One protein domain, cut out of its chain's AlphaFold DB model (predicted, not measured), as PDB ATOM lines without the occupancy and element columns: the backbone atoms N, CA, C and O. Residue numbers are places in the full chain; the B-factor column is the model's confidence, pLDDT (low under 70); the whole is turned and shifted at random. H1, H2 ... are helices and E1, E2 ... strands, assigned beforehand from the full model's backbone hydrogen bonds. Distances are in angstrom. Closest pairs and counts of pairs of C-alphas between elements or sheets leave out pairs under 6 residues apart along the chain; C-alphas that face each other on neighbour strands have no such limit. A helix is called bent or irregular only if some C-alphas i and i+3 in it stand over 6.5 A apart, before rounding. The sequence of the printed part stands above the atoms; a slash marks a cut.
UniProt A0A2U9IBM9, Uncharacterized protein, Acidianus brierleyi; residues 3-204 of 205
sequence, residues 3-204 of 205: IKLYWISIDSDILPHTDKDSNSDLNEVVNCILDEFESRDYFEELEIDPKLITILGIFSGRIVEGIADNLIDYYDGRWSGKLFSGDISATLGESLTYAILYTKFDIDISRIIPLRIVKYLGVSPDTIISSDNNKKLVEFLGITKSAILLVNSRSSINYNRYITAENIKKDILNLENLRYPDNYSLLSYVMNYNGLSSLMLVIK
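Overview. This is residues 3 to 204 of the 205 residues of an uncharacterized protein of Acidianus brierleyi (UniProt A0A2U9IBM9). A twisted sheet of seven strands, curled like part of a barrel but open, wraps round one long helix, H4; H1 and H6 pack on its opposite face. The short helices H2 and H3 pack on H4 on the side away from H1 and H6, while H5 only grazes the sheet near the far end of H4. The printed part has 202 residues, with six named helices and seven named strands in the order E1 H1 E2 H2 H3 H4 E3 E4 H5 E5 H6 E6 E7. The sheet is mixed and runs E2 E1 E7 E6 E5 E4 E3; the class is mixed, helices and strands. The whole is compact, with a radius of gyration of the C-alphas of 16.3 A and spans of 48 by 37 by 36 A.

Along the chain. E1, residues 3 to 11, begins at C-alpha 3 at (93.591, -10.242, 54.670) and is 25.4 A long. H1, residues 23 to 38, is 23.1 A long, and E2 is residues 44 to 47. H2 is residues 50 to 57 and H3 is residues 67 to 75. H4, residues 86 to 105, is 27.7 A long and begins at C-alpha 86 at (75.529, 0.661, 57.818). E3, residues 112 to 114, and E4, residues 127 to 130, form a hairpin. H5 is residues 135 to 141. E5, residues 148 to 158, is the longest strand at 30.6 A. H6, residues 161 to 179, is 25.4 A long and neither bent nor irregular, but only just: C-alphas 174 and 177 are 6.1 A apart. E6, residues 184 to 192, is 26.1 A long. E7, residues 196 to 204, is 25.8 A long and ends at C-alpha 204 at (79.417, -20.570, 38.665).

Arrangement. The sheet's edge strands are E2 and E3. E2 and E1 are antiparallel, with N 5 and O 44 at 2.8 A. E1 and E7 are parallel, with N 6 and O 198 at 2.9 A. E7 and E6, a hairpin, are antiparallel, with N 187 and O 201 at 2.8 A. E6 and E5 are parallel, with N 188 and O 152 at 2.8 A. E5, H6 and E6 make a strand-helix-strand unit, two parallel neighbour strands with a helix between, and its crossover is right-handed. E5 and E4 are antiparallel, with N 149 and O 129 at 2.8 A, and so are E4 and E3, with N 128 and O 113 at 2.9 A. The sheet curls round H4; the closest C-alphas of H4 and E5, those of Gly 93 and Ser 155, are 4.6 A apart. H6 runs along the strands over E6 and E5, at a height over the sheet of 9.3 A. H1 is on the same face as H6 and touches it at a steep tilt of 62 degrees, opposite ways; their closest C-alphas, those of Val 30 and Ala 165, are 6.1 A apart. H4 is the hub: with residues 91 to 99 alone it touches H2, where the closest C-alphas, those of Leu 56 and Ser 95, are 5.0 A apart. H4 only just touches H3 and H5, with 3 pairs of C-alphas within 8 A each. Every O i to N i+4 pair is within hydrogen-bond range in H2, H4 and H5; the counts are 11 of 12 in H1, 4 of 5 in H3 and 13 of 15 in H6.

Size, cuts and confidence. The two C-alphas farthest apart, those of Lys 20 and Gly 66, are 49.2 A apart. The printed part has no cut. The links E1 to H1 and E3 to E4 are long. The mean pLDDT of the printed part is 84.2, and 33 residues are under 70, among them residues 68 to 86 and 116 to 123.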
ATOM      1  N   ILE A   3      94.939  -9.677  54.566       94.00
ATOM      2  CA  ILE A   3      93.591 -10.242  54.670       94.00
ATOM      3  C   ILE A   3      93.632 -11.735  54.348       94.00
ATOM      4  O   ILE A   3      94.327 -12.155  53.422       94.00
ATOM      5  N   LYS A   4      92.887 -12.531  55.115       95.88
ATOM      6  CA  LYS A   4      92.697 -13.961  54.853       95.88
ATOM      7  C   LYS A   4      91.500 -14.157  53.930       95.88
ATOM      8  O   LYS A   4      90.409 -13.690  54.238       95.88
ATOM      9  N   LEU A   5      91.686 -14.836  52.807       97.12
ATOM     10  CA  LEU A   5      90.643 -15.103  51.823       97.12
ATOM     11  C   LEU A   5      90.245 -16.576  51.872       97.12
ATOM     12  O   LEU A   5      91.073 -17.468  51.674       97.12
ATOM     13  N   TYR A   6      88.957 -16.813  52.095       97.00
ATOM     14  CA  TYR A   6      88.354 -18.139  52.124       97.00
ATOM     15  C   TYR A   6      87.485 -18.307  50.879       97.00
ATOM     16  O   TYR A   6      86.364 -17.808  50.825       97.00
ATOM     17  N   TRP A   7      88.018 -18.972  49.853       96.25
ATOM     18  CA  TRP A   7      87.337 -19.148  48.568       96.25
ATOM     19  C   TRP A   7      86.435 -20.376  48.555       96.25
ATOM     20  O   TRP A   7      86.935 -21.500  48.561       96.25
ATOM     21  N   ILE A   8      85.125 -20.191  48.458       96.06
ATOM     22  CA  ILE A   8      84.174 -21.290  48.259       96.06
ATOM     23  C   ILE A   8      83.600 -21.154  46.855       96.06
ATOM     24  O   ILE A   8      83.217 -20.064  46.451       96.06
ATOM     25  N   SER A   9      83.576 -22.244  46.093       94.56
ATOM     26  CA  SER A   9      82.957 -22.283  44.769       94.56
ATOM     27  C   SER A   9      81.759 -23.210  44.831       94.56
ATOM     28  O   SER A   9      81.897 -24.337  45.298       94.56
ATOM     29  N   ILE A  10      80.623 -22.749  44.329       93.81
ATOM     30  CA  ILE A  10      79.422 -23.561  44.141       93.81
ATOM     31  C   ILE A  10      78.982 -23.473  42.681       93.81
ATOM     32  O   ILE A  10      79.143 -22.429  42.042       93.81
ATOM     33  N   ASP A  11      78.456 -24.572  42.159       91.19
ATOM     34  CA  ASP A  11      77.880 -24.622  40.817       91.19
ATOM     35  C   ASP A  11      76.394 -24.261  40.883       91.19
ATOM     36  O   ASP A  11      75.727 -24.542  41.886       91.19
ATOM     37  N   SER A  12      75.876 -23.633  39.823       88.25
ATOM     38  CA  SER A  12      74.487 -23.179  39.780       88.25
ATOM     39  C   SER A  12      73.508 -24.313  40.049       88.25
ATOM     40  O   SER A  12      72.525 -24.103  40.746       88.25
ATOM     41  N   ASP A  13      73.802 -25.520  39.567       86.44
ATOM     42  CA  ASP A  13      72.948 -26.707  39.697       86.44
ATOM     43  C   ASP A  13      72.639 -27.114  41.148       86.44
ATOM     44  O   ASP A  13      71.699 -27.869  41.388       86.44
ATOM     45  N   ILE A  14      73.419 -26.636  42.124       87.62
ATOM     46  CA  ILE A  14      73.193 -26.895  43.555       87.62
ATOM     47  C   ILE A  14      72.109 -25.965  44.123       87.62
ATOM     48  O   ILE A  14      71.499 -26.265  45.150       87.62
ATOM     49  N   LEU A  15      71.881 -24.816  43.487       88.19
ATOM     50  CA  LEU A  15      70.907 -23.838  43.946       88.19
ATOM     51  C   LEU A  15      69.485 -24.230  43.516       88.19
ATOM     52  O   LEU A  15      69.297 -24.802  42.445       88.19
ATOM     53  N   PRO A  16      68.471 -23.921  44.341       83.62
ATOM     54  CA  PRO A  16      67.086 -24.222  44.009       83.62
ATOM     55  C   PRO A  16      66.574 -23.303  42.888       83.62
ATOM     56  O   PRO A  16      66.575 -22.082  43.048       83.62
ATOM     57  N   HIS A  17      66.098 -23.894  41.787       75.75
ATOM     58  CA  HIS A  17      65.661 -23.192  40.561       75.75
ATOM     59  C   HIS A  17      64.249 -23.556  40.098       75.75
ATOM     60  O   HIS A  17      63.721 -22.952  39.165       75.75
ATOM     61  N   THR A  18      63.642 -24.583  40.685       70.75
ATOM     62  CA  THR A  18      62.415 -25.208  40.189       70.75
ATOM     63  C   THR A  18      61.272 -25.083  41.187       70.75
ATOM     64  O   THR A  18      61.480 -24.982  42.391       70.75
ATOM     65  N   ASP A  19      60.033 -25.201  40.703       63.28
ATOM     66  CA  ASP A  19      58.828 -25.206  41.551       63.28
ATOM     67  C   ASP A  19      58.768 -26.392  42.538       63.28
ATOM     68  O   ASP A  19      57.879 -26.456  43.389       63.28
ATOM     69  N   LYS A  20      59.674 -27.369  42.397       68.44
ATOM     70  CA  LYS A  20      59.828 -28.486  43.336       68.44
ATOM     71  C   LYS A  20      60.733 -28.139  44.509       68.44
ATOM     72  O   LYS A  20      60.669 -28.835  45.522       68.44
ATOM     73  N   ASP A  21      61.547 -27.103  44.362       73.69
ATOM     74  CA  ASP A  21      62.492 -26.696  45.376       73.69
ATOM     75  C   ASP A  21      61.786 -25.858  46.442       73.69
ATOM     76  O   ASP A  21      60.935 -25.002  46.184       73.69
ATOM     77  N   SER A  22      62.130 -26.137  47.685       73.75
ATOM     78  CA  SER A  22      61.583 -25.491  48.858       73.75
ATOM     79  C   SER A  22      62.510 -24.381  49.347       73.75
ATOM     80  O   SER A  22      63.731 -24.428  49.219       73.75
ATOM     81  N   ASN A  23      61.940 -23.392  50.037       72.81
ATOM     82  CA  ASN A  23      62.736 -22.369  50.725       72.81
ATOM     83  C   ASN A  23      63.696 -22.954  51.785       72.81
ATOM     84  O   ASN A  23      64.615 -22.254  52.219       72.81
ATOM     85  N   SER A  24      63.464 -24.190  52.247       84.50
ATOM     86  CA  SER A  24      64.367 -24.917  53.145       84.50
ATOM     87  C   SER A  24      65.641 -25.389  52.454       84.50
ATOM     88  O   SER A  24      66.679 -25.386  53.109       84.50
ATOM     89  N   ASP A  25      65.599 -25.699  51.160       87.38
ATOM     90  CA  ASP A  25      66.756 -26.244  50.438       87.38
ATOM     91  C   ASP A  25      67.863 -25.190  50.329       87.38
ATOM     92  O   ASP A  25      69.029 -25.459  50.611       87.38
ATOM     93  N   LEU A  26      67.490 -23.928  50.082       90.69
ATOM     94  CA  LEU A  26      68.444 -22.819  50.133       90.69
ATOM     95  C   LEU A  26      69.068 -22.654  51.528       90.69
ATOM     96  O   LEU A  26      70.242 -22.311  51.637       90.69
ATOM     97  N   ASN A  27      68.309 -22.891  52.606       92.19
ATOM     98  CA  ASN A  27      68.871 -22.816  53.957       92.19
ATOM     99  C   ASN A  27      69.906 -23.925  54.188       92.19
ATOM    100  O   ASN A  27      70.899 -23.691  54.872       92.19
ATOM    101  N   GLU A  28      69.677 -25.119  53.642       93.06
ATOM    102  CA  GLU A  28      70.622 -26.231  53.727       93.06
ATOM    103  C   GLU A  28      71.916 -25.908  52.977       93.06
ATOM    104  O   GLU A  28      72.987 -25.964  53.578       93.06
ATOM    105  N   VAL A  29      71.819 -25.424  51.733       93.81
ATOM    106  CA  VAL A  29      72.988 -24.989  50.949       93.81
ATOM    107  C   VAL A  29      73.789 -23.918  51.692       93.81
ATOM    108  O   VAL A  29      75.011 -24.019  51.809       93.81
ATOM    109  N   VAL A  30      73.118 -22.906  52.248       95.56
ATOM    110  CA  VAL A  30      73.777 -21.840  53.020       95.56
ATOM    111  C   VAL A  30      74.467 -22.386  54.270       95.56
ATOM    112  O   VAL A  30      75.575 -21.957  54.587       95.56
ATOM    113  N   ASN A  31      73.854 -23.341  54.971       96.12
ATOM    114  CA  ASN A  31      74.493 -23.982  56.117       96.12
ATOM    115  C   ASN A  31      75.732 -24.774  55.702       96.12
ATOM    116  O   ASN A  31      76.760 -24.616  56.352       96.12
ATOM    117  N   CYS A  32      75.683 -25.525  54.599       95.62
ATOM    118  CA  CYS A  32      76.853 -26.230  54.076       95.62
ATOM    119  C   CYS A  32      77.994 -25.269  53.707       95.62
ATOM    120  O   CYS A  32      79.146 -25.549  54.022       95.62
ATOM    121  N   ILE A  33      77.688 -24.117  53.097       96.44
ATOM    122  CA  ILE A  33      78.687 -23.075  52.797       96.44
ATOM    123  C   ILE A  33      79.360 -22.581  54.082       96.44
ATOM    124  O   ILE A  33      80.577 -22.409  54.119       96.44
ATOM    125  N   LEU A  34      78.579 -22.339  55.137       96.94
ATOM    126  CA  LEU A  34      79.113 -21.851  56.409       96.94
ATOM    127  C   LEU A  34      79.860 -22.936  57.186       96.94
ATOM    128  O   LEU A  34      80.863 -22.625  57.816       96.94
ATOM    129  N   ASP A  35      79.428 -24.192  57.110       96.81
ATOM    130  CA  ASP A  35      80.143 -25.328  57.698       96.81
ATOM    131  C   ASP A  35      81.497 -25.536  57.017       96.81
ATOM    132  O   ASP A  35      82.513 -25.695  57.694       96.81
ATOM    133  N   GLU A  36      81.544 -25.457  55.685       95.12
ATOM    134  CA  GLU A  36      82.791 -25.487  54.911       95.12
ATOM    135  C   GLU A  36      83.692 -24.295  55.261       95.12
ATOM    136  O   GLU A  36      84.898 -24.465  55.403       95.12
ATOM    137  N   PHE A  37      83.134 -23.093  55.436       95.69
ATOM    138  CA  PHE A  37      83.896 -21.913  55.855       95.69
ATOM    139  C   PHE A  37      84.487 -22.068  57.265       95.69
ATOM    140  O   PHE A  37      85.665 -21.786  57.468       95.69
ATOM    141  N   GLU A  38      83.686 -22.522  58.231       94.62
ATOM    142  CA  GLU A  38      84.080 -22.640  59.641       94.62
ATOM    143  C   GLU A  38      85.026 -23.813  59.911       94.62
ATOM    144  O   GLU A  38      85.844 -23.740  60.825       94.62
ATOM    145  N   SER A  39      84.921 -24.890  59.132       92.50
ATOM    146  CA  SER A  39      85.808 -26.055  59.239       92.50
ATOM    147  C   SER A  39      87.111 -25.900  58.453       92.50
ATOM    148  O   SER A  39      87.992 -26.758  58.544       92.50
ATOM    149  N   ARG A  40      87.265 -24.815  57.683       87.25
ATOM    150  CA  ARG A  40      88.430 -24.618  56.825       87.25
ATOM    151  C   ARG A  40      89.651 -24.132  57.583       87.25
ATOM    152  O   ARG A  40      89.723 -22.986  58.023       87.25
ATOM    153  N   ASP A  41      90.691 -24.954  57.553       83.31
ATOM    154  CA  ASP A  41      92.021 -24.551  58.015       83.31
ATOM    155  C   ASP A  41      92.830 -23.809  56.937       83.31
ATOM    156  O   ASP A  41      93.795 -23.105  57.245       83.31
ATOM    157  N   TYR A  42      92.448 -23.945  55.662       87.62
ATOM    158  CA  TYR A  42      93.149 -23.314  54.546       87.62
ATOM    159  C   TYR A  42      92.539 -21.963  54.166       87.62
ATOM    160  O   TYR A  42      91.357 -21.863  53.826       87.62
ATOM    161  N   PHE A  43      93.394 -20.944  54.132       94.25
ATOM    162  CA  PHE A  43      93.101 -19.618  53.603       94.25
ATOM    163  C   PHE A  43      94.265 -19.128  52.740       94.25
ATOM    164  O   PHE A  43      95.427 -19.470  52.968       94.25
ATOM    165  N   GLU A  44      93.952 -18.289  51.761       95.88
ATOM    166  CA  GLU A  44      94.957 -17.520  51.031       95.88
ATOM    167  C   GLU A  44      95.217 -16.210  51.780       95.88
ATOM    168  O   GLU A  44      94.279 -15.500  52.134       95.88
ATOM    169  N   GLU A  45      96.478 -15.863  52.020       96.19
ATOM    170  CA  GLU A  45      96.829 -14.559  52.582       96.19
ATOM    171  C   GLU A  45      97.156 -13.577  51.453       96.19
ATOM    172  O   GLU A  45      98.063 -13.820  50.656       96.19
ATOM    173  N   LEU A  46      96.428 -12.461  51.398       96.62
ATOM    174  CA  LEU A  46      96.650 -11.395  50.425       96.62
ATOM    175  C   LEU A  46      97.119 -10.124  51.134       96.62
ATOM    176  O   LEU A  46      96.470  -9.631  52.061       96.62
ATOM    177  N   GLU A  47      98.241  -9.571  50.681       95.00
ATOM    178  CA  GLU A  47      98.710  -8.266  51.130       95.00
ATOM    179  C   GLU A  47      98.085  -7.153  50.284       95.00
ATOM    180  O   GLU A  47      98.235  -7.123  49.068       95.00
ATOM    181  N   ILE A  48      97.389  -6.228  50.939       91.94
ATOM    182  CA  ILE A  48      96.747  -5.060  50.338       91.94
ATOM    183  C   ILE A  48      97.462  -3.801  50.830       91.94
ATOM    184  O   ILE A  48      97.701  -3.650  52.032       91.94
ATOM    185  N   ASP A  49      97.788  -2.873  49.931       88.81
ATOM    186  CA  ASP A  49      98.248  -1.535  50.320       88.81
ATOM    187  C   ASP A  49      97.058  -0.739  50.897       88.81
ATOM    188  O   ASP A  49      96.086  -0.505  50.174       88.81
ATOM    189  N   PRO A  50      97.100  -0.283  52.167       83.56
ATOM    190  CA  PRO A  50      96.032   0.531  52.750       83.56
ATOM    191  C   PRO A  50      95.679   1.781  51.933       83.56
ATOM    192  O   PRO A  50      94.531   2.221  51.957       83.56
ATOM    193  N   LYS A  51      96.622   2.337  51.160       85.38
ATOM    194  CA  LYS A  51      96.356   3.487  50.279       85.38
ATOM    195  C   LYS A  51      95.325   3.171  49.197       85.38
ATOM    196  O   LYS A  51      94.566   4.060  48.811       85.38
ATOM    197  N   LEU A  52      95.265   1.919  48.734       86.62
ATOM    198  CA  LEU A  52      94.247   1.481  47.778       86.62
ATOM    199  C   LEU A  52      92.852   1.575  48.389       86.62
ATOM    200  O   LEU A  52      91.935   2.003  47.702       86.62
ATOM    201  N   ILE A  53      92.694   1.262  49.679       84.44
ATOM    202  CA  ILE A  53      91.400   1.350  50.370       84.44
ATOM    203  C   ILE A  53      90.874   2.784  50.363       84.44
ATOM    204  O   ILE A  53      89.695   2.996  50.094       84.44
ATOM    205  N   THR A  54      91.740   3.776  50.583       79.88
ATOM    206  CA  THR A  54      91.346   5.191  50.522       79.88
ATOM    207  C   THR A  54      90.852   5.585  49.132       79.88
ATOM    208  O   THR A  54      89.805   6.216  49.007       79.88
ATOM    209  N   ILE A  55      91.580   5.194  48.080       81.81
ATOM    210  CA  ILE A  55      91.220   5.516  46.690       81.81
ATOM    211  C   ILE A  55      89.919   4.803  46.300       81.81
ATOM    212  O   ILE A  55      89.010   5.415  45.743       81.81
ATOM    213  N   LEU A  56      89.807   3.519  46.632       85.00
ATOM    214  CA  LEU A  56      88.654   2.672  46.329       85.00
ATOM    215  C   LEU A  56      87.412   3.045  47.139       85.00
ATOM    216  O   LEU A  56      86.297   2.896  46.642       85.00
ATOM    217  N   GLY A  57      87.599   3.634  48.320       77.62
ATOM    218  CA  GLY A  57      86.542   4.245  49.121       77.62
ATOM    219  C   GLY A  57      85.717   5.259  48.340       77.62
ATOM    220  O   GLY A  57      84.498   5.284  48.471       77.62
ATOM    221  N   ILE A  58      86.333   6.016  47.430       77.06
ATOM    222  CA  ILE A  58      85.619   6.971  46.564       77.06
ATOM    223  C   ILE A  58      84.618   6.245  45.648       77.06
ATOM    224  O   ILE A  58      83.545   6.772  45.333       77.06
ATOM    225  N   PHE A  59      84.932   5.007  45.259       74.81
ATOM    226  CA  PHE A  59      84.112   4.171  44.386       74.81
ATOM    227  C   PHE A  59      83.028   3.375  45.139       74.81
ATOM    228  O   PHE A  59      82.071   2.938  44.500       74.81
ATOM    229  N   SER A  60      83.061   3.346  46.475       70.94
ATOM    230  CA  SER A  60      82.197   2.539  47.359       70.94
ATOM    231  C   SER A  60      80.750   3.035  47.598       70.94
ATOM    232  O   SER A  60      80.140   2.799  48.643       70.94
ATOM    233  N   GLY A  61      80.183   3.835  46.697       61.88
ATOM    234  CA  GLY A  61      78.831   4.382  46.887       61.88
ATOM    235  C   GLY A  61      78.755   5.626  47.761       61.88
ATOM    236  O   GLY A  61      77.949   6.511  47.472       61.88
ATOM    237  N   ARG A  62      79.598   5.715  48.795       70.06
ATOM    238  CA  ARG A  62      79.484   6.706  49.871       70.06
ATOM    239  C   ARG A  62      80.820   7.384  50.141       70.06
ATOM    240  O   ARG A  62      81.868   6.752  50.092       70.06
ATOM    241  N   ILE A  63      80.773   8.678  50.443       66.31
ATOM    242  CA  ILE A  63      81.963   9.442  50.817       66.31
ATOM    243  C   ILE A  63      82.111   9.331  52.332       66.31
ATOM    244  O   ILE A  63      81.419  10.018  53.078       66.31
ATOM    245  N   VAL A  64      82.982   8.425  52.773       70.75
ATOM    246  CA  VAL A  64      83.353   8.263  54.184       70.75
ATOM    247  C   VAL A  64      84.766   8.801  54.365       70.75
ATOM    248  O   VAL A  64      85.712   8.308  53.750       70.75
ATOM    249  N   GLU A  65      84.908   9.830  55.194       66.94
ATOM    250  CA  GLU A  65      86.209  10.407  55.526       66.94
ATOM    251  C   GLU A  65      87.041   9.427  56.369       66.94
ATOM    252  O   GLU A  65      86.506   8.713  57.217       66.94
ATOM    253  N   GLY A  66      88.354   9.368  56.116       68.06
ATOM    254  CA  GLY A  66      89.284   8.558  56.910       68.06
ATOM    255  C   GLY A  66      89.069   7.045  56.800       68.06
ATOM    256  O   GLY A  66      89.329   6.326  57.753       68.06
ATOM    257  N   ILE A  67      88.567   6.525  55.672       71.56
ATOM    258  CA  ILE A  67      88.188   5.104  55.558       71.56
ATOM    259  C   ILE A  67      89.323   4.111  55.875       71.56
ATOM    260  O   ILE A  67      89.067   3.075  56.481       71.56
ATOM    261  N   ALA A  68      90.567   4.427  55.506       69.62
ATOM    262  CA  ALA A  68      91.716   3.581  55.824       69.62
ATOM    263  C   ALA A  68      92.053   3.605  57.324       69.62
ATOM    264  O   ALA A  68      92.373   2.559  57.884       69.62
ATOM    265  N   ASP A  69      91.924   4.762  57.974       69.75
ATOM    266  CA  ASP A  69      92.140   4.906  59.417       69.75
ATOM    267  C   ASP A  69      91.025   4.189  60.196       69.75
ATOM    268  O   ASP A  69      91.287   3.395  61.100       69.75
ATOM    269  N   ASN A  70      89.780   4.351  59.734       67.94
ATOM    270  CA  ASN A  70      88.614   3.645  60.252       67.94
ATOM    271  C   ASN A  70      88.747   2.129  60.124       67.94
ATOM    272  O   ASN A  70      88.156   1.421  60.922       67.94
ATOM    273  N   LEU A  71      89.486   1.602  59.145       69.12
ATOM    274  CA  LEU A  71      89.618   0.159  58.951       69.12
ATOM    275  C   LEU A  71      90.302  -0.509  60.151       69.12
ATOM    276  O   LEU A  71      89.841  -1.550  60.619       69.12
ATOM    277  N   ILE A  72      91.368   0.106  60.671       65.00
ATOM    278  CA  ILE A  72      92.084  -0.398  61.850       65.00
ATOM    279  C   ILE A  72      91.171  -0.309  63.074       65.00
ATOM    280  O   ILE A  72      90.982  -1.303  63.769       65.00
ATOM    281  N   ASP A  73      90.527   0.837  63.292       63.34
ATOM    282  CA  ASP A  73      89.644   1.034  64.445       63.34
ATOM    283  C   ASP A  73      88.375   0.163  64.398       63.34
ATOM    284  O   ASP A  73      87.888  -0.285  65.442       63.34
ATOM    285  N   TYR A  74      87.862  -0.112  63.193       61.50
ATOM    286  CA  TYR A  74      86.680  -0.934  62.937       61.50
ATOM    287  C   TYR A  74      86.944  -2.401  63.270       61.50
ATOM    288  O   TYR A  74      86.141  -3.014  63.970       61.50
ATOM    289  N   TYR A  75      88.068  -2.965  62.818       63.34
ATOM    290  CA  TYR A  75      88.370  -4.386  63.025       63.34
ATOM    291  C   TYR A  75      89.130  -4.687  64.325       63.34
ATOM    292  O   TYR A  75      88.995  -5.800  64.835       63.34
ATOM    293  N   ASP A  76      89.831  -3.714  64.918       63.97
ATOM    294  CA  ASP A  76      90.438  -3.853  66.254       63.97
ATOM    295  C   ASP A  76      89.430  -3.623  67.398       63.97
ATOM    296  O   ASP A  76      89.785  -3.724  68.574       63.97
ATOM    297  N   GLY A  77      88.174  -3.278  67.087       59.03
ATOM    298  CA  GLY A  77      87.115  -3.076  68.080       59.03
ATOM    299  C   GLY A  77      87.354  -1.893  69.026       59.03
ATOM    300  O   GLY A  77      86.698  -1.793  70.065       59.03
ATOM    301  N   ARG A  78      88.287  -0.991  68.689       55.12
ATOM    302  CA  ARG A  78      88.704   0.130  69.551       55.12
ATOM    303  C   ARG A  78      87.670   1.245  69.620       55.12
ATOM    304  O   ARG A  78      87.706   2.044  70.553       55.12
ATOM    305  N   TRP A  79      86.721   1.279  68.685       51.19
ATOM    306  CA  TRP A  79      85.708   2.323  68.627       51.19
ATOM    307  C   TRP A  79      84.303   1.779  68.905       51.19
ATOM    308  O   TRP A  79      83.529   1.516  68.002       51.19
ATOM    309  N   SER A  80      83.926   1.633  70.175       41.59
ATOM    310  CA  SER A  80      82.594   1.169  70.615       41.59
ATOM    311  C   SER A  80      81.519   2.276  70.619       41.59
ATOM    312  O   SER A  80      80.691   2.375  71.525       41.59
ATOM    313  N   GLY A  81      81.539   3.156  69.614       43.00
ATOM    314  CA  GLY A  81      80.670   4.329  69.533       43.00
ATOM    315  C   GLY A  81      79.496   4.167  68.568       43.00
ATOM    316  O   GLY A  81      79.558   3.424  67.597       43.00
ATOM    317  N   LYS A  82      78.445   4.958  68.803       38.16
ATOM    318  CA  LYS A  82      77.178   5.146  68.053       38.16
ATOM    319  C   LYS A  82      77.309   5.449  66.534       38.16
ATOM    320  O   LYS A  82      76.325   5.838  65.915       38.16
ATOM    321  N   LEU A  83      78.511   5.324  65.966       43.97
ATOM    322  CA  LEU A  83      78.938   5.733  64.625       43.97
ATOM    323  C   LEU A  83      79.124   4.572  63.639       43.97
ATOM    324  O   LEU A  83      79.410   4.835  62.474       43.97
ATOM    325  N   PHE A  84      78.912   3.310  64.033       55.31
ATOM    326  CA  PHE A  84      78.823   2.204  63.071       55.31
ATOM    327  C   PHE A  84      77.508   2.281  62.278       55.31
ATOM    328  O   PHE A  84      76.601   1.466  62.444       55.31
ATOM    329  N   SER A  85      77.383   3.304  61.430       64.25
ATOM    330  CA  SER A  85      76.351   3.358  60.402       64.25
ATOM    331  C   SER A  85      76.571   2.190  59.440       64.25
ATOM    332  O   SER A  85      77.716   1.868  59.102       64.25
ATOM    333  N   GLY A  86      75.480   1.602  58.942       69.12
ATOM    334  CA  GLY A  86      75.529   0.661  57.818       69.12
ATOM    335  C   GLY A  86      76.228   1.244  56.582       69.12
ATOM    336  O   GLY A  86      76.641   0.503  55.693       69.12
ATOM    337  N   ASP A  87      76.411   2.565  56.547       73.38
ATOM    338  CA  ASP A  87      77.190   3.252  55.532       73.38
ATOM    339  C   ASP A  87      78.682   2.934  55.598       73.38
ATOM    340  O   ASP A  87      79.257   2.569  54.577       73.38
ATOM    341  N   ILE A  88      79.300   3.008  56.783       77.12
ATOM    342  CA  ILE A  88      80.736   2.732  56.953       77.12
ATOM    343  C   ILE A  88      81.023   1.266  56.647       77.12
ATOM    344  O   ILE A  88      81.965   0.970  55.916       77.12
ATOM    345  N   SER A  89      80.198   0.348  57.161       78.44
ATOM    346  CA  SER A  89      80.407  -1.084  56.941       78.44
ATOM    347  C   SER A  89      80.325  -1.435  55.459       78.44
ATOM    348  O   SER A  89      81.269  -2.000  54.913       78.44
ATOM    349  N   ALA A  90      79.258  -1.052  54.759       80.12
ATOM    350  CA  ALA A  90      79.151  -1.388  53.343       80.12
ATOM    351  C   ALA A  90      80.209  -0.664  52.487       80.12
ATOM    352  O   ALA A  90      80.722  -1.258  51.545       80.12
ATOM    353  N   THR A  91      80.628   0.548  52.858       84.62
ATOM    354  CA  THR A  91      81.736   1.241  52.185       84.62
ATOM    355  C   THR A  91      83.078   0.532  52.393       84.62
ATOM    356  O   THR A  91      83.826   0.358  51.430       84.62
ATOM    357  N   LEU A  92      83.370   0.032  53.598       85.81
ATOM    358  CA  LEU A  92      84.544  -0.810  53.855       85.81
ATOM    359  C   LEU A  92      84.482  -2.131  53.080       85.81
ATOM    360  O   LEU A  92      85.477  -2.523  52.477       85.81
ATOM    361  N   GLY A  93      83.318  -2.787  53.063       88.00
ATOM    362  CA  GLY A  93      83.102  -4.041  52.339       88.00
ATOM    363  C   GLY A  93      83.365  -3.901  50.842       88.00
ATOM    364  O   GLY A  93      84.138  -4.677  50.282       88.00
ATOM    365  N   GLU A  94      82.786  -2.884  50.202       89.38
ATOM    366  CA  GLU A  94      83.024  -2.597  48.780       89.38
ATOM    367  C   GLU A  94      84.494  -2.247  48.517       89.38
ATOM    368  O   GLU A  94      85.119  -2.834  47.637       89.38
ATOM    369  N   SER A  95      85.084  -1.354  49.318       90.25
ATOM    370  CA  SER A  95      86.472  -0.906  49.118       90.25
ATOM    371  C   SER A  95      87.478  -2.047  49.241       90.25
ATOM    372  O   SER A  95      88.390  -2.156  48.422       90.25
ATOM    373  N   LEU A  96      87.309  -2.920  50.240       92.06
ATOM    374  CA  LEU A  96      88.155  -4.099  50.412       92.06
ATOM    375  C   LEU A  96      87.939  -5.113  49.294       92.06
ATOM    376  O   LEU A  96      88.911  -5.667  48.792       92.06
ATOM    377  N   THR A  97      86.699  -5.310  48.848       94.06
ATOM    378  CA  THR A  97      86.408  -6.208  47.725       94.06
ATOM    379  C   THR A  97      87.062  -5.711  46.441       94.06
ATOM    380  O   THR A  97      87.744  -6.481  45.767       94.06
ATOM    381  N   TYR A  98      86.962  -4.416  46.135       93.00
ATOM    382  CA  TYR A  98      87.659  -3.832  44.988       93.00
ATOM    383  C   TYR A  98      89.180  -3.939  45.132       93.00
ATOM    384  O   TYR A  98      89.866  -4.212  44.151       93.00
ATOM    385  N   ALA A  99      89.721  -3.796  46.345       93.50
ATOM    386  CA  ALA A  99      91.158  -3.912  46.583       93.50
ATOM    387  C   ALA A  99      91.657  -5.347  46.390       93.50
ATOM    388  O   ALA A  99      92.736  -5.546  45.828       93.50
ATOM    389  N   ILE A 100      90.866  -6.342  46.801       95.31
ATOM    390  CA  ILE A 100      91.131  -7.758  46.530       95.31
ATOM    391  C   ILE A 100      91.115  -8.004  45.020       95.31
ATOM    392  O   ILE A 100      92.059  -8.586  44.491       95.31
ATOM    393  N   LEU A 101      90.080  -7.534  44.320       94.38
ATOM    394  CA  LEU A 101      89.933  -7.711  42.873       94.38
ATOM    395  C   LEU A 101      91.085  -7.064  42.091       94.38
ATOM    396  O   LEU A 101      91.661  -7.695  41.204       94.38
ATOM    397  N   TYR A 102      91.472  -5.848  42.474       94.12
ATOM    398  CA  TYR A 102      92.620  -5.140  41.914       94.12
ATOM    399  C   TYR A 102      93.925  -5.903  42.171       94.12
ATOM    400  O   TYR A 102      94.655  -6.228  41.242       94.12
ATOM    401  N   THR A 103      94.207  -6.261  43.425       94.88
ATOM    402  CA  THR A 103      95.508  -6.837  43.805       94.88
ATOM    403  C   THR A 103      95.677  -8.275  43.305       94.88
ATOM    404  O   THR A 103      96.732  -8.636  42.783       94.88
ATOM    405  N   LYS A 104      94.640  -9.112  43.437       94.94
ATOM    406  CA  LYS A 104      94.693 -10.533  43.065       94.94
ATOM    407  C   LYS A 104      94.575 -10.735  41.556       94.94
ATOM    408  O   LYS A 104      95.321 -11.528  40.980       94.94
ATOM    409  N   PHE A 105      93.649 -10.026  40.912       94.88
ATOM    410  CA  PHE A 105      93.287 -10.277  39.515       94.88
ATOM    411  C   PHE A 105      93.710  -9.177  38.545       94.88
ATOM    412  O   PHE A 105      93.500  -9.349  37.347       94.88
ATOM    413  N   ASP A 106      94.358  -8.109  39.020       93.06
ATOM    414  CA  ASP A 106      94.797  -6.980  38.187       93.06
ATOM    415  C   ASP A 106      93.623  -6.299  37.458       93.06
ATOM    416  O   ASP A 106      93.716  -5.891  36.301       93.06
ATOM    417  N   ILE A 107      92.464  -6.242  38.127       92.19
ATOM    418  CA  ILE A 107      91.265  -5.595  37.593       92.19
ATOM    419  C   ILE A 107      91.382  -4.093  37.835       92.19
ATOM    420  O   ILE A 107      91.283  -3.627  38.969       92.19
ATOM    421  N   ASP A 108      91.563  -3.339  36.752       88.69
ATOM    422  CA  ASP A 108      91.555  -1.879  36.784       88.69
ATOM    423  C   ASP A 108      90.201  -1.353  37.290       88.69
ATOM    424  O   ASP A 108      89.135  -1.800  36.860       88.69
ATOM    425  N   ILE A 109      90.242  -0.363  38.179       82.62
ATOM    426  CA  ILE A 109      89.067   0.280  38.779       82.62
ATOM    427  C   ILE A 109      88.140   0.868  37.710       82.62
ATOM    428  O   ILE A 109      86.925   0.836  37.860       82.62
ATOM    429  N   SER A 110      88.690   1.361  36.599       83.75
ATOM    430  CA  SER A 110      87.912   1.872  35.463       83.75
ATOM    431  C   SER A 110      87.023   0.815  34.797       83.75
ATOM    432  O   SER A 110      86.101   1.164  34.062       83.75
ATOM    433  N   ARG A 111      87.278  -0.474  35.055       85.88
ATOM    434  CA  ARG A 111      86.488  -1.610  34.559       85.88
ATOM    435  C   ARG A 111      85.435  -2.090  35.553       85.88
ATOM    436  O   ARG A 111      84.638  -2.961  35.215       85.88
ATOM    437  N   ILE A 112      85.440  -1.541  36.763       86.25
ATOM    438  CA  ILE A 112      84.441  -1.799  37.792       86.25
ATOM    439  C   ILE A 112      83.268  -0.857  37.524       86.25
ATOM    440  O   ILE A 112      83.423   0.364  37.570       86.25
ATOM    441  N   ILE A 113      82.090  -1.416  37.237       87.62
ATOM    442  CA  ILE A 113      80.861  -0.644  37.033       87.62
ATOM    443  C   ILE A 113      80.021  -0.729  38.317       87.62
ATOM    444  O   ILE A 113      79.324  -1.727  38.516       87.62
ATOM    445  N   PRO A 114      80.067   0.283  39.203       83.56
ATOM    446  CA  PRO A 114      79.296   0.268  40.442       83.56
ATOM    447  C   PRO A 114      77.819   0.597  40.174       83.56
ATOM    448  O   PRO A 114      77.496   1.629  39.582       83.56
ATOM    449  N   LEU A 115      76.894  -0.225  40.673       81.00
ATOM    450  CA  LEU A 115      75.447  -0.074  40.444       81.00
ATOM    451  C   LEU A 115      74.710   0.572  41.629       81.00
ATOM    452  O   LEU A 115      73.671   0.121  42.109       81.00
ATOM    453  N   ARG A 116      75.237   1.713  42.078       65.62
ATOM    454  CA  ARG A 116      74.817   2.433  43.298       65.62
ATOM    455  C   ARG A 116      73.324   2.758  43.393       65.62
ATOM    456  O   ARG A 116      72.766   2.749  44.485       65.62
ATOM    457  N   ILE A 117      72.696   3.119  42.276       56.62
ATOM    458  CA  ILE A 117      71.390   3.800  42.285       56.62
ATOM    459  C   ILE A 117      70.226   2.805  42.404       56.62
ATOM    460  O   ILE A 117      69.140   3.199  42.800       56.62
ATOM    461  N   VAL A 118      70.438   1.511  42.144       55.66
ATOM    462  CA  VAL A 118      69.342   0.543  41.939       55.66
ATOM    463  C   VAL A 118      69.151  -0.409  43.133       55.66
ATOM    464  O   VAL A 118      68.211  -1.200  43.157       55.66
ATOM    465  N   LYS A 119      69.985  -0.305  44.182       55.88
ATOM    466  CA  LYS A 119      69.949  -1.218  45.345       55.88
ATOM    467  C   LYS A 119      68.618  -1.210  46.107       55.88
ATOM    468  O   LYS A 119      68.245  -2.229  46.678       55.88
ATOM    469  N   TYR A 120      67.872  -0.099  46.094       55.16
ATOM    470  CA  TYR A 120      66.557  -0.022  46.748       55.16
ATOM    471  C   TYR A 120      65.504  -0.928  46.094       55.16
ATOM    472  O   TYR A 120      64.509  -1.255  46.735       55.16
ATOM    473  N   LEU A 121      65.716  -1.347  44.839       57.06
ATOM    474  CA  LEU A 121      64.828  -2.286  44.154       57.06
ATOM    475  C   LEU A 121      65.056  -3.734  44.598       57.06
ATOM    476  O   LEU A 121      64.238  -4.583  44.272       57.06
ATOM    477  N   GLY A 122      66.135  -4.030  45.333       60.06
ATOM    478  CA  GLY A 122      66.429  -5.380  45.823       60.06
ATOM    479  C   GLY A 122      66.858  -6.375  44.739       60.06
ATOM    480  O   GLY A 122      67.013  -7.548  45.043       60.06
ATOM    481  N   VAL A 123      67.074  -5.927  43.498       66.31
ATOM    482  CA  VAL A 123      67.402  -6.786  42.342       66.31
ATOM    483  C   VAL A 123      68.619  -6.239  41.591       66.31
ATOM    484  O   VAL A 123      68.634  -6.185  40.369       66.31
ATOM    485  N   SER A 124      69.625  -5.715  42.290       79.69
ATOM    486  CA  SER A 124      70.825  -5.188  41.632       79.69
ATOM    487  C   SER A 124      72.075  -5.573  42.409       79.69
ATOM    488  O   SER A 124      72.056  -5.450  43.638       79.69
ATOM    489  N   PRO A 125      73.139  -6.041  41.725       87.12
ATOM    490  CA  PRO A 125      74.412  -6.267  42.373       87.12
ATOM    491  C   PRO A 125      75.024  -4.946  42.823       87.12
ATOM    492  O   PRO A 125      74.648  -3.875  42.350       87.12
ATOM    493  N   ASP A 126      76.029  -5.015  43.684       86.25
ATOM    494  CA  ASP A 126      76.798  -3.825  44.040       86.25
ATOM    495  C   ASP A 126      77.663  -3.354  42.870       86.25
ATOM    496  O   ASP A 126      77.829  -2.151  42.646       86.25
ATOM    497  N   THR A 127      78.204  -4.303  42.109       89.25
ATOM    498  CA  THR A 127      79.153  -4.053  41.030       89.25
ATOM    499  C   THR A 127      79.033  -5.084  39.919       89.25
ATOM    500  O   THR A 127      78.724  -6.250  40.157       89.25
ATOM    501  N   ILE A 128      79.344  -4.647  38.702       91.31
ATOM    502  CA  ILE A 128      79.494  -5.503  37.531       91.31
ATOM    503  C   ILE A 128      80.907  -5.376  36.959       91.31
ATOM    504  O   ILE A 128      81.441  -4.272  36.836       91.31
ATOM    505  N   ILE A 129      81.495  -6.513  36.576       92.00
ATOM    506  CA  ILE A 129      82.793  -6.595  35.897       92.00
ATOM    507  C   ILE A 129      82.644  -7.497  34.669       92.00
ATOM    508  O   ILE A 129      82.207  -8.639  34.788       92.00
ATOM    509  N   SER A 130      83.026  -7.005  33.486       90.75
ATOM    510  CA  SER A 130      83.133  -7.871  32.304       90.75
ATOM    511  C   SER A 130      84.375  -8.757  32.415       90.75
ATOM    512  O   SER A 130      85.445  -8.298  32.821       90.75
ATOM    513  N   SER A 131      84.260 -10.027  32.031       87.62
ATOM    514  CA  SER A 131      85.425 -10.909  31.876       87.62
ATOM    515  C   SER A 131      86.343 -10.486  30.721       87.62
ATOM    516  O   SER A 131      87.524 -10.850  30.708       87.62
ATOM    517  N   ASP A 132      85.844  -9.669  29.790       82.31
ATOM    518  CA  ASP A 132      86.601  -9.218  28.630       82.31
ATOM    519  C   ASP A 132      87.849  -8.450  29.080       82.31
ATOM    520  O   ASP A 132      87.785  -7.412  29.740       82.31
ATOM    521  N   ASN A 133      89.014  -8.954  28.671       80.50
ATOM    522  CA  ASN A 133      90.336  -8.394  28.966       80.50
ATOM    523  C   ASN A 133      90.852  -8.579  30.409       80.50
ATOM    524  O   ASN A 133      91.872  -7.971  30.741       80.50
ATOM    525  N   ASN A 134      90.234  -9.425  31.244       88.94
ATOM    526  CA  ASN A 134      90.698  -9.724  32.610       88.94
ATOM    527  C   ASN A 134      91.263 -11.157  32.717       88.94
ATOM    528  O   ASN A 134      90.627 -12.053  33.265       88.94
ATOM    529  N   LYS A 135      92.478 -11.383  32.190       90.38
ATOM    530  CA  LYS A 135      93.070 -12.733  32.030       90.38
ATOM    531  C   LYS A 135      93.137 -13.550  33.323       90.38
ATOM    532  O   LYS A 135      92.681 -14.685  33.336       90.38
ATOM    533  N   LYS A 136      93.643 -12.965  34.414       93.94
ATOM    534  CA  LYS A 136      93.764 -13.664  35.707       93.94
ATOM    535  C   LYS A 136      92.403 -14.086  36.262       93.94
ATOM    536  O   LYS A 136      92.285 -15.158  36.843       93.94
ATOM    537  N   LEU A 137      91.381 -13.245  36.078       92.69
ATOM    538  CA  LEU A 137      90.015 -13.553  36.493       92.69
ATOM    539  C   LEU A 137      89.430 -14.690  35.645       92.69
ATOM    540  O   LEU A 137      88.858 -15.625  36.193       92.69
ATOM    541  N   VAL A 138      89.613 -14.624  34.321       91.75
ATOM    542  CA  VAL A 138      89.166 -15.653  33.368       91.75
ATOM    543  C   VAL A 138      89.786 -17.010  33.686       91.75
ATOM    544  O   VAL A 138      89.066 -18.002  33.766       91.75
ATOM    545  N   GLU A 139      91.098 -17.050  33.922       92.75
ATOM    546  CA  GLU A 139      91.823 -18.269  34.291       92.75
ATOM    547  C   GLU A 139      91.347 -18.831  35.636       92.75
ATOM    548  O   GLU A 139      91.095 -20.028  35.745       92.75
ATOM    549  N   PHE A 140      91.163 -17.974  36.646       93.81
ATOM    550  CA  PHE A 140      90.693 -18.386  37.971       93.81
ATOM    551  C   PHE A 140      89.266 -18.951  37.952       93.81
ATOM    552  O   PHE A 140      88.985 -19.951  38.610       93.81
ATOM    553  N   LEU A 141      88.363 -18.317  37.199       90.62
ATOM    554  CA  LEU A 141      86.958 -18.721  37.107       90.62
ATOM    555  C   LEU A 141      86.711 -19.843  36.084       90.62
ATOM    556  O   LEU A 141      85.627 -20.427  36.083       90.62
ATOM    557  N   GLY A 142      87.694 -20.161  35.234       89.38
ATOM    558  CA  GLY A 142      87.550 -21.149  34.160       89.38
ATOM    559  C   GLY A 142      86.617 -20.686  33.037       89.38
ATOM    560  O   GLY A 142      85.912 -21.498  32.442       89.38
ATOM    561  N   ILE A 143      86.577 -19.380  32.768       88.06
ATOM    562  CA  ILE A 143      85.649 -18.779  31.805       88.06
ATOM    563  C   ILE A 143      86.053 -19.163  30.374       88.06
ATOM    564  O   ILE A 143      87.167 -18.885  29.933       88.06
ATOM    565  N   THR A 144      85.129 -19.771  29.626       83.75
ATOM    566  CA  THR A 144      85.361 -20.208  28.233       83.75
ATOM    567  C   THR A 144      84.724 -19.294  27.184       83.75
ATOM    568  O   THR A 144      85.119 -19.321  26.017       83.75
ATOM    569  N   LYS A 145      83.747 -18.475  27.582       84.62
ATOM    570  CA  LYS A 145      83.024 -17.513  26.739       84.62
ATOM    571  C   LYS A 145      82.906 -16.186  27.478       84.62
ATOM    572  O   LYS A 145      82.980 -16.177  28.697       84.62
ATOM    573  N   SER A 146      82.706 -15.083  26.755       86.06
ATOM    574  CA  SER A 146      82.470 -13.785  27.399       86.06
ATOM    575  C   SER A 146      81.300 -13.895  28.382       86.06
ATOM    576  O   SER A 146      80.213 -14.337  28.015       86.06
ATOM    577  N   ALA A 147      81.578 -13.552  29.633       89.56
ATOM    578  CA  ALA A 147      80.654 -13.610  30.753       89.56
ATOM    579  C   ALA A 147      80.795 -12.363  31.626       89.56
ATOM    580  O   ALA A 147      81.813 -11.656  31.597       89.56
ATOM    581  N   ILE A 148      79.775 -12.113  32.435       92.62
ATOM    582  CA  ILE A 148      79.767 -11.036  33.412       92.62
ATOM    583  C   ILE A 148      79.981 -11.625  34.811       92.62
ATOM    584  O   ILE A 148      79.455 -12.688  35.136       92.62
ATOM    585  N   LEU A 149      80.753 -10.922  35.641       94.06
ATOM    586  CA  LEU A 149      80.845 -11.165  37.075       94.06
ATOM    587  C   LEU A 149      79.994 -10.133  37.821       94.06
ATOM    588  O   LEU A 149      80.302  -8.937  37.806       94.06
ATOM    589  N   LEU A 150      78.941 -10.605  38.482       93.44
ATOM    590  CA  LEU A 150      78.113  -9.810  39.387       93.44
ATOM    591  C   LEU A 150      78.697  -9.899  40.798       93.44
ATOM    592  O   LEU A 150      78.922 -10.992  41.308       93.44
ATOM    593  N   VAL A 151      78.964  -8.765  41.438       93.38
ATOM    594  CA  VAL A 151      79.643  -8.725  42.738       93.38
ATOM    595  C   VAL A 151      78.743  -8.088  43.785       93.38
ATOM    596  O   VAL A 151      78.295  -6.958  43.591       93.38
ATOM    597  N   ASN A 152      78.558  -8.777  44.913       92.50
ATOM    598  CA  ASN A 152      78.014  -8.198  46.143       92.50
ATOM    599  C   ASN A 152      79.068  -8.218  47.241       92.50
ATOM    600  O   ASN A 152      79.791  -9.195  47.417       92.50
ATOM    601  N   SER A 153      79.143  -7.124  47.988       91.81
ATOM    602  CA  SER A 153      80.108  -6.900  49.052       91.81
ATOM    603  C   SER A 153      79.375  -6.543  50.334       91.81
ATOM    604  O   SER A 153      78.649  -5.554  50.421       91.81
ATOM    605  N   ARG A 154      79.612  -7.322  51.382       90.44
ATOM    606  CA  ARG A 154      79.137  -7.027  52.730       90.44
ATOM    607  C   ARG A 154      80.302  -6.972  53.692       90.44
ATOM    608  O   ARG A 154      81.338  -7.597  53.486       90.44
ATOM    609  N   SER A 155      80.106  -6.219  54.763       88.62
ATOM    610  CA  SER A 155      81.058  -6.158  55.858       88.62
ATOM    611  C   SER A 155      80.341  -6.231  57.192       88.62
ATOM    612  O   SER A 155      79.283  -5.617  57.378       88.62
ATOM    613  N   SER A 156      80.936  -6.962  58.124       85.25
ATOM    614  CA  SER A 156      80.589  -6.939  59.537       85.25
ATOM    615  C   SER A 156      81.848  -6.759  60.376       85.25
ATOM    616  O   SER A 156      82.937  -7.157  59.980       85.25
ATOM    617  N   ILE A 157      81.709  -6.166  61.563       82.69
ATOM    618  CA  ILE A 157      82.834  -6.045  62.504       82.69
ATOM    619  C   ILE A 157      83.303  -7.439  62.901       82.69
ATOM    620  O   ILE A 157      84.453  -7.791  62.688       82.69
ATOM    621  N   ASN A 158      82.383  -8.246  63.428       86.06
ATOM    622  CA  ASN A 158      82.646  -9.609  63.857       86.06
ATOM    623  C   ASN A 158      81.868 -10.586  62.987       86.06
ATOM    624  O   ASN A 158      80.768 -10.276  62.510       86.06
ATOM    625  N   TYR A 159      82.419 -11.782  62.827       89.88
ATOM    626  CA  TYR A 159      81.664 -12.893  62.281       89.88
ATOM    627  C   TYR A 159      80.473 -13.236  63.184       89.88
ATOM    628  O   TYR A 159      80.599 -13.393  64.399       89.88
ATOM    629  N   ASN A 160      79.303 -13.367  62.569       92.88
ATOM    630  CA  ASN A 160      78.118 -13.929  63.195       92.88
ATOM    631  C   ASN A 160      77.454 -14.858  62.184       92.88
ATOM    632  O   ASN A 160      76.979 -14.398  61.142       92.88
ATOM    633  N   ARG A 161      77.415 -16.155  62.501       94.81
ATOM    634  CA  ARG A 161      76.905 -17.191  61.599       94.81
ATOM    635  C   ARG A 161      75.484 -16.900  61.115       94.81
ATOM    636  O   ARG A 161      75.235 -16.926  59.917       94.81
ATOM    637  N   TYR A 162      74.572 -16.548  62.024       94.12
ATOM    638  CA  TYR A 162      73.167 -16.282  61.692       94.12
ATOM    639  C   TYR A 162      73.007 -15.086  60.742       94.12
ATOM    640  O   TYR A 162      72.342 -15.187  59.714       94.12
ATOM    641  N   ILE A 163      73.659 -13.959  61.046       91.56
ATOM    642  CA  ILE A 163      73.602 -12.757  60.198       91.56
ATOM    643  C   ILE A 163      74.229 -13.032  58.827       91.56
ATOM    644  O   ILE A 163      73.716 -12.576  57.805       91.56
ATOM    645  N   THR A 164      75.334 -13.779  58.796       93.94
ATOM    646  CA  THR A 164      76.024 -14.138  57.551       93.94
ATOM    647  C   THR A 164      75.150 -15.052  56.695       93.94
ATOM    648  O   THR A 164      74.983 -14.771  55.514       93.94
ATOM    649  N   ALA A 165      74.500 -16.056  57.292       95.31
ATOM    650  CA  ALA A 165      73.563 -16.946  56.606       95.31
ATOM    651  C   ALA A 165      72.412 -16.174  55.944       95.31
ATOM    652  O   ALA A 165      72.153 -16.326  54.751       95.31
ATOM    653  N   GLU A 166      71.761 -15.286  56.698       92.50
ATOM    654  CA  GLU A 166      70.662 -14.458  56.188       92.50
ATOM    655  C   GLU A 166      71.105 -13.545  55.040       92.50
ATOM    656  O   GLU A 166      70.349 -13.308  54.095       92.50
ATOM    657  N   ASN A 167      72.331 -13.028  55.101       92.25
ATOM    658  CA  ASN A 167      72.885 -12.211  54.032       92.25
ATOM    659  C   ASN A 167      73.217 -13.035  52.781       92.25
ATOM    660  O   ASN A 167      72.827 -12.612  51.696       92.25
ATOM    661  N   ILE A 168      73.860 -14.202  52.924       94.69
ATOM    662  CA  ILE A 168      74.143 -15.119  51.806       94.69
ATOM    663  C   ILE A 168      72.846 -15.498  51.107       94.69
ATOM    664  O   ILE A 168      72.741 -15.361  49.894       94.69
ATOM    665  N   LYS A 169      71.822 -15.890  51.870       92.31
ATOM    666  CA  LYS A 169      70.509 -16.229  51.322       92.31
ATOM    667  C   LYS A 169      69.932 -15.100  50.468       92.31
ATOM    668  O   LYS A 169      69.499 -15.334  49.344       92.31
ATOM    669  N   LYS A 170      69.929 -13.874  50.998       89.19
ATOM    670  CA  LYS A 170      69.422 -12.694  50.281       89.19
ATOM    671  C   LYS A 170      70.240 -12.401  49.028       89.19
ATOM    672  O   LYS A 170      69.663 -12.127  47.986       89.19
ATOM    673  N   ASP A 171      71.562 -12.457  49.124       91.19
ATOM    674  CA  ASP A 171      72.445 -12.161  48.001       91.19
ATOM    675  C   ASP A 171      72.341 -13.206  46.888       91.19
ATOM    676  O   ASP A 171      72.267 -12.822  45.724       91.19
ATOM    677  N   ILE A 172      72.255 -14.495  47.233       91.44
ATOM    678  CA  ILE A 172      71.996 -15.567  46.267       91.44
ATOM    679  C   ILE A 172      70.681 -15.288  45.541       91.44
ATOM    680  O   ILE A 172      70.696 -15.145  44.327       91.44
ATOM    681  N   LEU A 173      69.569 -15.106  46.263       87.44
ATOM    682  CA  LEU A 173      68.261 -14.841  45.642       87.44
ATOM    683  C   LEU A 173      68.275 -13.602  44.736       87.44
ATOM    684  O   LEU A 173      67.661 -13.597  43.671       87.44
ATOM    685  N   ASN A 174      68.982 -12.549  45.144       84.94
ATOM    686  CA  ASN A 174      69.050 -11.310  44.377       84.94
ATOM    687  C   ASN A 174      69.866 -11.473  43.090       84.94
ATOM    688  O   ASN A 174      69.461 -10.961  42.046       84.94
ATOM    689  N   LEU A 175      71.016 -12.150  43.160       86.94
ATOM    690  CA  LEU A 175      71.900 -12.309  42.009       86.94
ATOM    691  C   LEU A 175      71.467 -13.434  41.079       86.94
ATOM    692  O   LEU A 175      71.744 -13.345  39.887       86.94
ATOM    693  N   GLU A 176      70.774 -14.453  41.583       85.44
ATOM    694  CA  GLU A 176      70.323 -15.584  40.774       85.44
ATOM    695  C   GLU A 176      69.440 -15.128  39.613       85.44
ATOM    696  O   GLU A 176      69.697 -15.472  38.462       85.44
ATOM    697  N   ASN A 177      68.496 -14.228  39.905       80.50
ATOM    698  CA  ASN A 177      67.579 -13.639  38.925       80.50
ATOM    699  C   ASN A 177      68.275 -12.897  37.773       80.50
ATOM    700  O   ASN A 177      67.659 -12.659  36.735       80.50
ATOM    701  N   LEU A 178      69.523 -12.469  37.968       82.25
ATOM    702  CA  LEU A 178      70.288 -11.710  36.980       82.25
ATOM    703  C   LEU A 178      71.387 -12.536  36.325       82.25
ATOM    704  O   LEU A 178      71.733 -12.288  35.170       82.25
ATOM    705  N   ARG A 179      71.989 -13.459  37.079       84.88
ATOM    706  CA  ARG A 179      73.151 -14.203  36.607       84.88
ATOM    707  C   ARG A 179      72.745 -15.405  35.761       84.88
ATOM    708  O   ARG A 179      73.431 -15.695  34.785       84.88
ATOM    709  N   TYR A 180      71.678 -16.102  36.157       76.31
ATOM    710  CA  TYR A 180      71.332 -17.406  35.607       76.31
ATOM    711  C   TYR A 180      70.888 -17.281  34.140       76.31
ATOM    712  O   TYR A 180      70.118 -16.370  33.821       76.31
ATOM    713  N   PRO A 181      71.316 -18.181  33.236       79.06
ATOM    714  CA  PRO A 181      72.205 -19.323  33.467       79.06
ATOM    715  C   PRO A 181      73.681 -19.055  33.140       79.06
ATOM    716  O   PRO A 181      74.495 -19.931  33.365       79.06
ATOM    717  N   ASP A 182      74.045 -17.896  32.584       84.56
ATOM    718  CA  ASP A 182      75.323 -17.747  31.863       84.56
ATOM    719  C   ASP A 182      76.405 -16.934  32.601       84.56
ATOM    720  O   ASP A 182      77.554 -16.879  32.157       84.56
ATOM    721  N   ASN A 183      76.065 -16.270  33.709       90.56
ATOM    722  CA  ASN A 183      76.966 -15.345  34.400       90.56
ATOM    723  C   ASN A 183      77.411 -15.849  35.777       90.56
ATOM    724  O   ASN A 183      76.743 -16.637  36.451       90.56
ATOM    725  N   TYR A 184      78.547 -15.313  36.217       94.19
ATOM    726  CA  TYR A 184      79.154 -15.630  37.501       94.19
ATOM    727  C   TYR A 184      78.706 -14.628  38.558       94.19
ATOM    728  O   TYR A 184      78.529 -13.441  38.270       94.19
ATOM    729  N   SER A 185      78.637 -15.086  39.805       94.31
ATOM    730  CA  SER A 185      78.499 -14.203  40.962       94.31
ATOM    731  C   SER A 185      79.668 -14.353  41.920       94.31
ATOM    732  O   SER A 185      80.163 -15.456  42.143       94.31
ATOM    733  N   LEU A 186      80.085 -13.241  42.518       96.06
ATOM    734  CA  LEU A 186      81.025 -13.200  43.629       96.06
ATOM    735  C   LEU A 186      80.373 -12.493  44.813       96.06
ATOM    736  O   LEU A 186      80.071 -11.302  44.750       96.06
ATOM    737  N   LEU A 187      80.203 -13.218  45.911       96.38
ATOM    738  CA  LEU A 187      79.783 -12.651  47.184       96.38
ATOM    739  C   LEU A 187      81.005 -12.535  48.091       96.38
ATOM    740  O   LEU A 187      81.652 -13.533  48.405       96.38
ATOM    741  N   SER A 188      81.322 -11.313  48.498       96.69
ATOM    742  CA  SER A 188      82.428 -10.997  49.394       96.69
ATOM    743  C   SER A 188      81.877 -10.588  50.754       96.69
ATOM    744  O   SER A 188      81.133  -9.611  50.858       96.69
ATOM    745  N   TYR A 189      82.236 -11.328  51.801       95.50
ATOM    746  CA  TYR A 189      81.847 -11.037  53.179       95.50
ATOM    747  C   TYR A 189      83.085 -10.755  54.013       95.50
ATOM    748  O   TYR A 189      83.727 -11.673  54.524       95.50
ATOM    749  N   VAL A 190      83.397  -9.476  54.177       93.19
ATOM    750  CA  VAL A 190      84.530  -9.028  54.982       93.19
ATOM    751  C   VAL A 190      84.143  -9.003  56.458       93.19
ATOM    752  O   VAL A 190      83.139  -8.406  56.841       93.19
ATOM    753  N   MET A 191      84.948  -9.622  57.311       91.94
ATOM    754  CA  MET A 191      84.645  -9.778  58.731       91.94
ATOM    755  C   MET A 191      85.905  -9.963  59.575       91.94
ATOM    756  O   MET A 191      86.946 -10.384  59.069       91.94
ATOM    757  N   ASN A 192      85.809  -9.715  60.882       88.44
ATOM    758  CA  ASN A 192      86.779 -10.261  61.826       88.44
ATOM    759  C   ASN A 192      86.410 -11.718  62.155       88.44
ATOM    760  O   ASN A 192      85.418 -11.983  62.841       88.44
ATOM    761  N   TYR A 193      87.215 -12.650  61.648       89.56
ATOM    762  CA  TYR A 193      87.174 -14.081  61.946       89.56
ATOM    763  C   TYR A 193      88.615 -14.555  62.140       89.56
ATOM    764  O   TYR A 193      89.331 -14.814  61.169       89.56
ATOM    765  N   ASN A 194      89.067 -14.590  63.399       85.31
ATOM    766  CA  ASN A 194      90.467 -14.840  63.770       85.31
ATOM    767  C   ASN A 194      91.453 -13.890  63.050       85.31
ATOM    768  O   ASN A 194      92.497 -14.319  62.538       85.31
ATOM    769  N   GLY A 195      91.093 -12.603  62.996       87.94
ATOM    770  CA  GLY A 195      91.756 -11.565  62.207       87.94
ATOM    771  C   GLY A 195      90.889 -11.080  61.043       87.94
ATOM    772  O   GLY A 195      89.780 -11.569  60.829       87.94
ATOM    773  N   LEU A 196      91.396 -10.100  60.291       91.00
ATOM    774  CA  LEU A 196      90.715  -9.590  59.102       91.00
ATOM    775  C   LEU A 196      90.638 -10.677  58.024       91.00
ATOM    776  O   LEU A 196      91.661 -11.121  57.491       91.00
ATOM    777  N   SER A 197      89.412 -11.053  57.685       94.00
ATOM    778  CA  SER A 197      89.100 -12.173  56.808       94.00
ATOM    779  C   SER A 197      88.001 -11.785  55.816       94.00
ATOM    780  O   SER A 197      87.177 -10.915  56.098       94.00
ATOM    781  N   SER A 198      87.971 -12.437  54.655       95.88
ATOM    782  CA  SER A 198      86.845 -12.383  53.725       95.88
ATOM    783  C   SER A 198      86.442 -13.786  53.289       95.88
ATOM    784  O   SER A 198      87.272 -14.539  52.768       95.88
ATOM    785  N   LEU A 199      85.166 -14.125  53.475       97.06
ATOM    786  CA  LEU A 199      84.549 -15.248  52.775       97.06
ATOM    787  C   LEU A 199      84.227 -14.797  51.347       97.06
ATOM    788  O   LEU A 199      83.464 -13.854  51.147       97.06
ATOM    789  N   MET A 200      84.818 -15.480  50.372       97.38
ATOM    790  CA  MET A 200      84.685 -15.202  48.946       97.38
ATOM    791  C   MET A 200      83.923 -16.358  48.289       97.38
ATOM    792  O   MET A 200      84.517 -17.373  47.920       97.38
ATOM    793  N   LEU A 201      82.601 -16.223  48.172       97.12
ATOM    794  CA  LEU A 201      81.746 -17.226  47.537       97.12
ATOM    795  C   LEU A 201      81.615 -16.933  46.042       97.12
ATOM    796  O   LEU A 201      81.052 -15.913  45.650       97.12
ATOM    797  N   VAL A 202      82.104 -17.846  45.215       96.44
ATOM    798  CA  VAL A 202      81.945 -17.836  43.762       96.44
ATOM    799  C   VAL A 202      80.796 -18.760  43.394       96.44
ATOM    800  O   VAL A 202      80.814 -19.940  43.738       96.44
ATOM    801  N   ILE A 203      79.828 -18.233  42.656       94.56
ATOM    802  CA  ILE A 203      78.736 -19.011  42.078       94.56
ATOM    803  C   ILE A 203      78.973 -19.083  40.577       94.56
ATOM    804  O   ILE A 203      79.044 -18.047  39.905       94.56
ATOM    805  N   LYS A 204      79.158 -20.299  40.076       92.50
ATOM    806  CA  LYS A 204      79.417 -20.570  38.665       92.50
ATOM    807  C   LYS A 204      78.101 -20.821  37.923       92.50
ATOM    808  O   LYS A 204      77.162 -21.303  38.559       92.50
TER     809      LYS A 204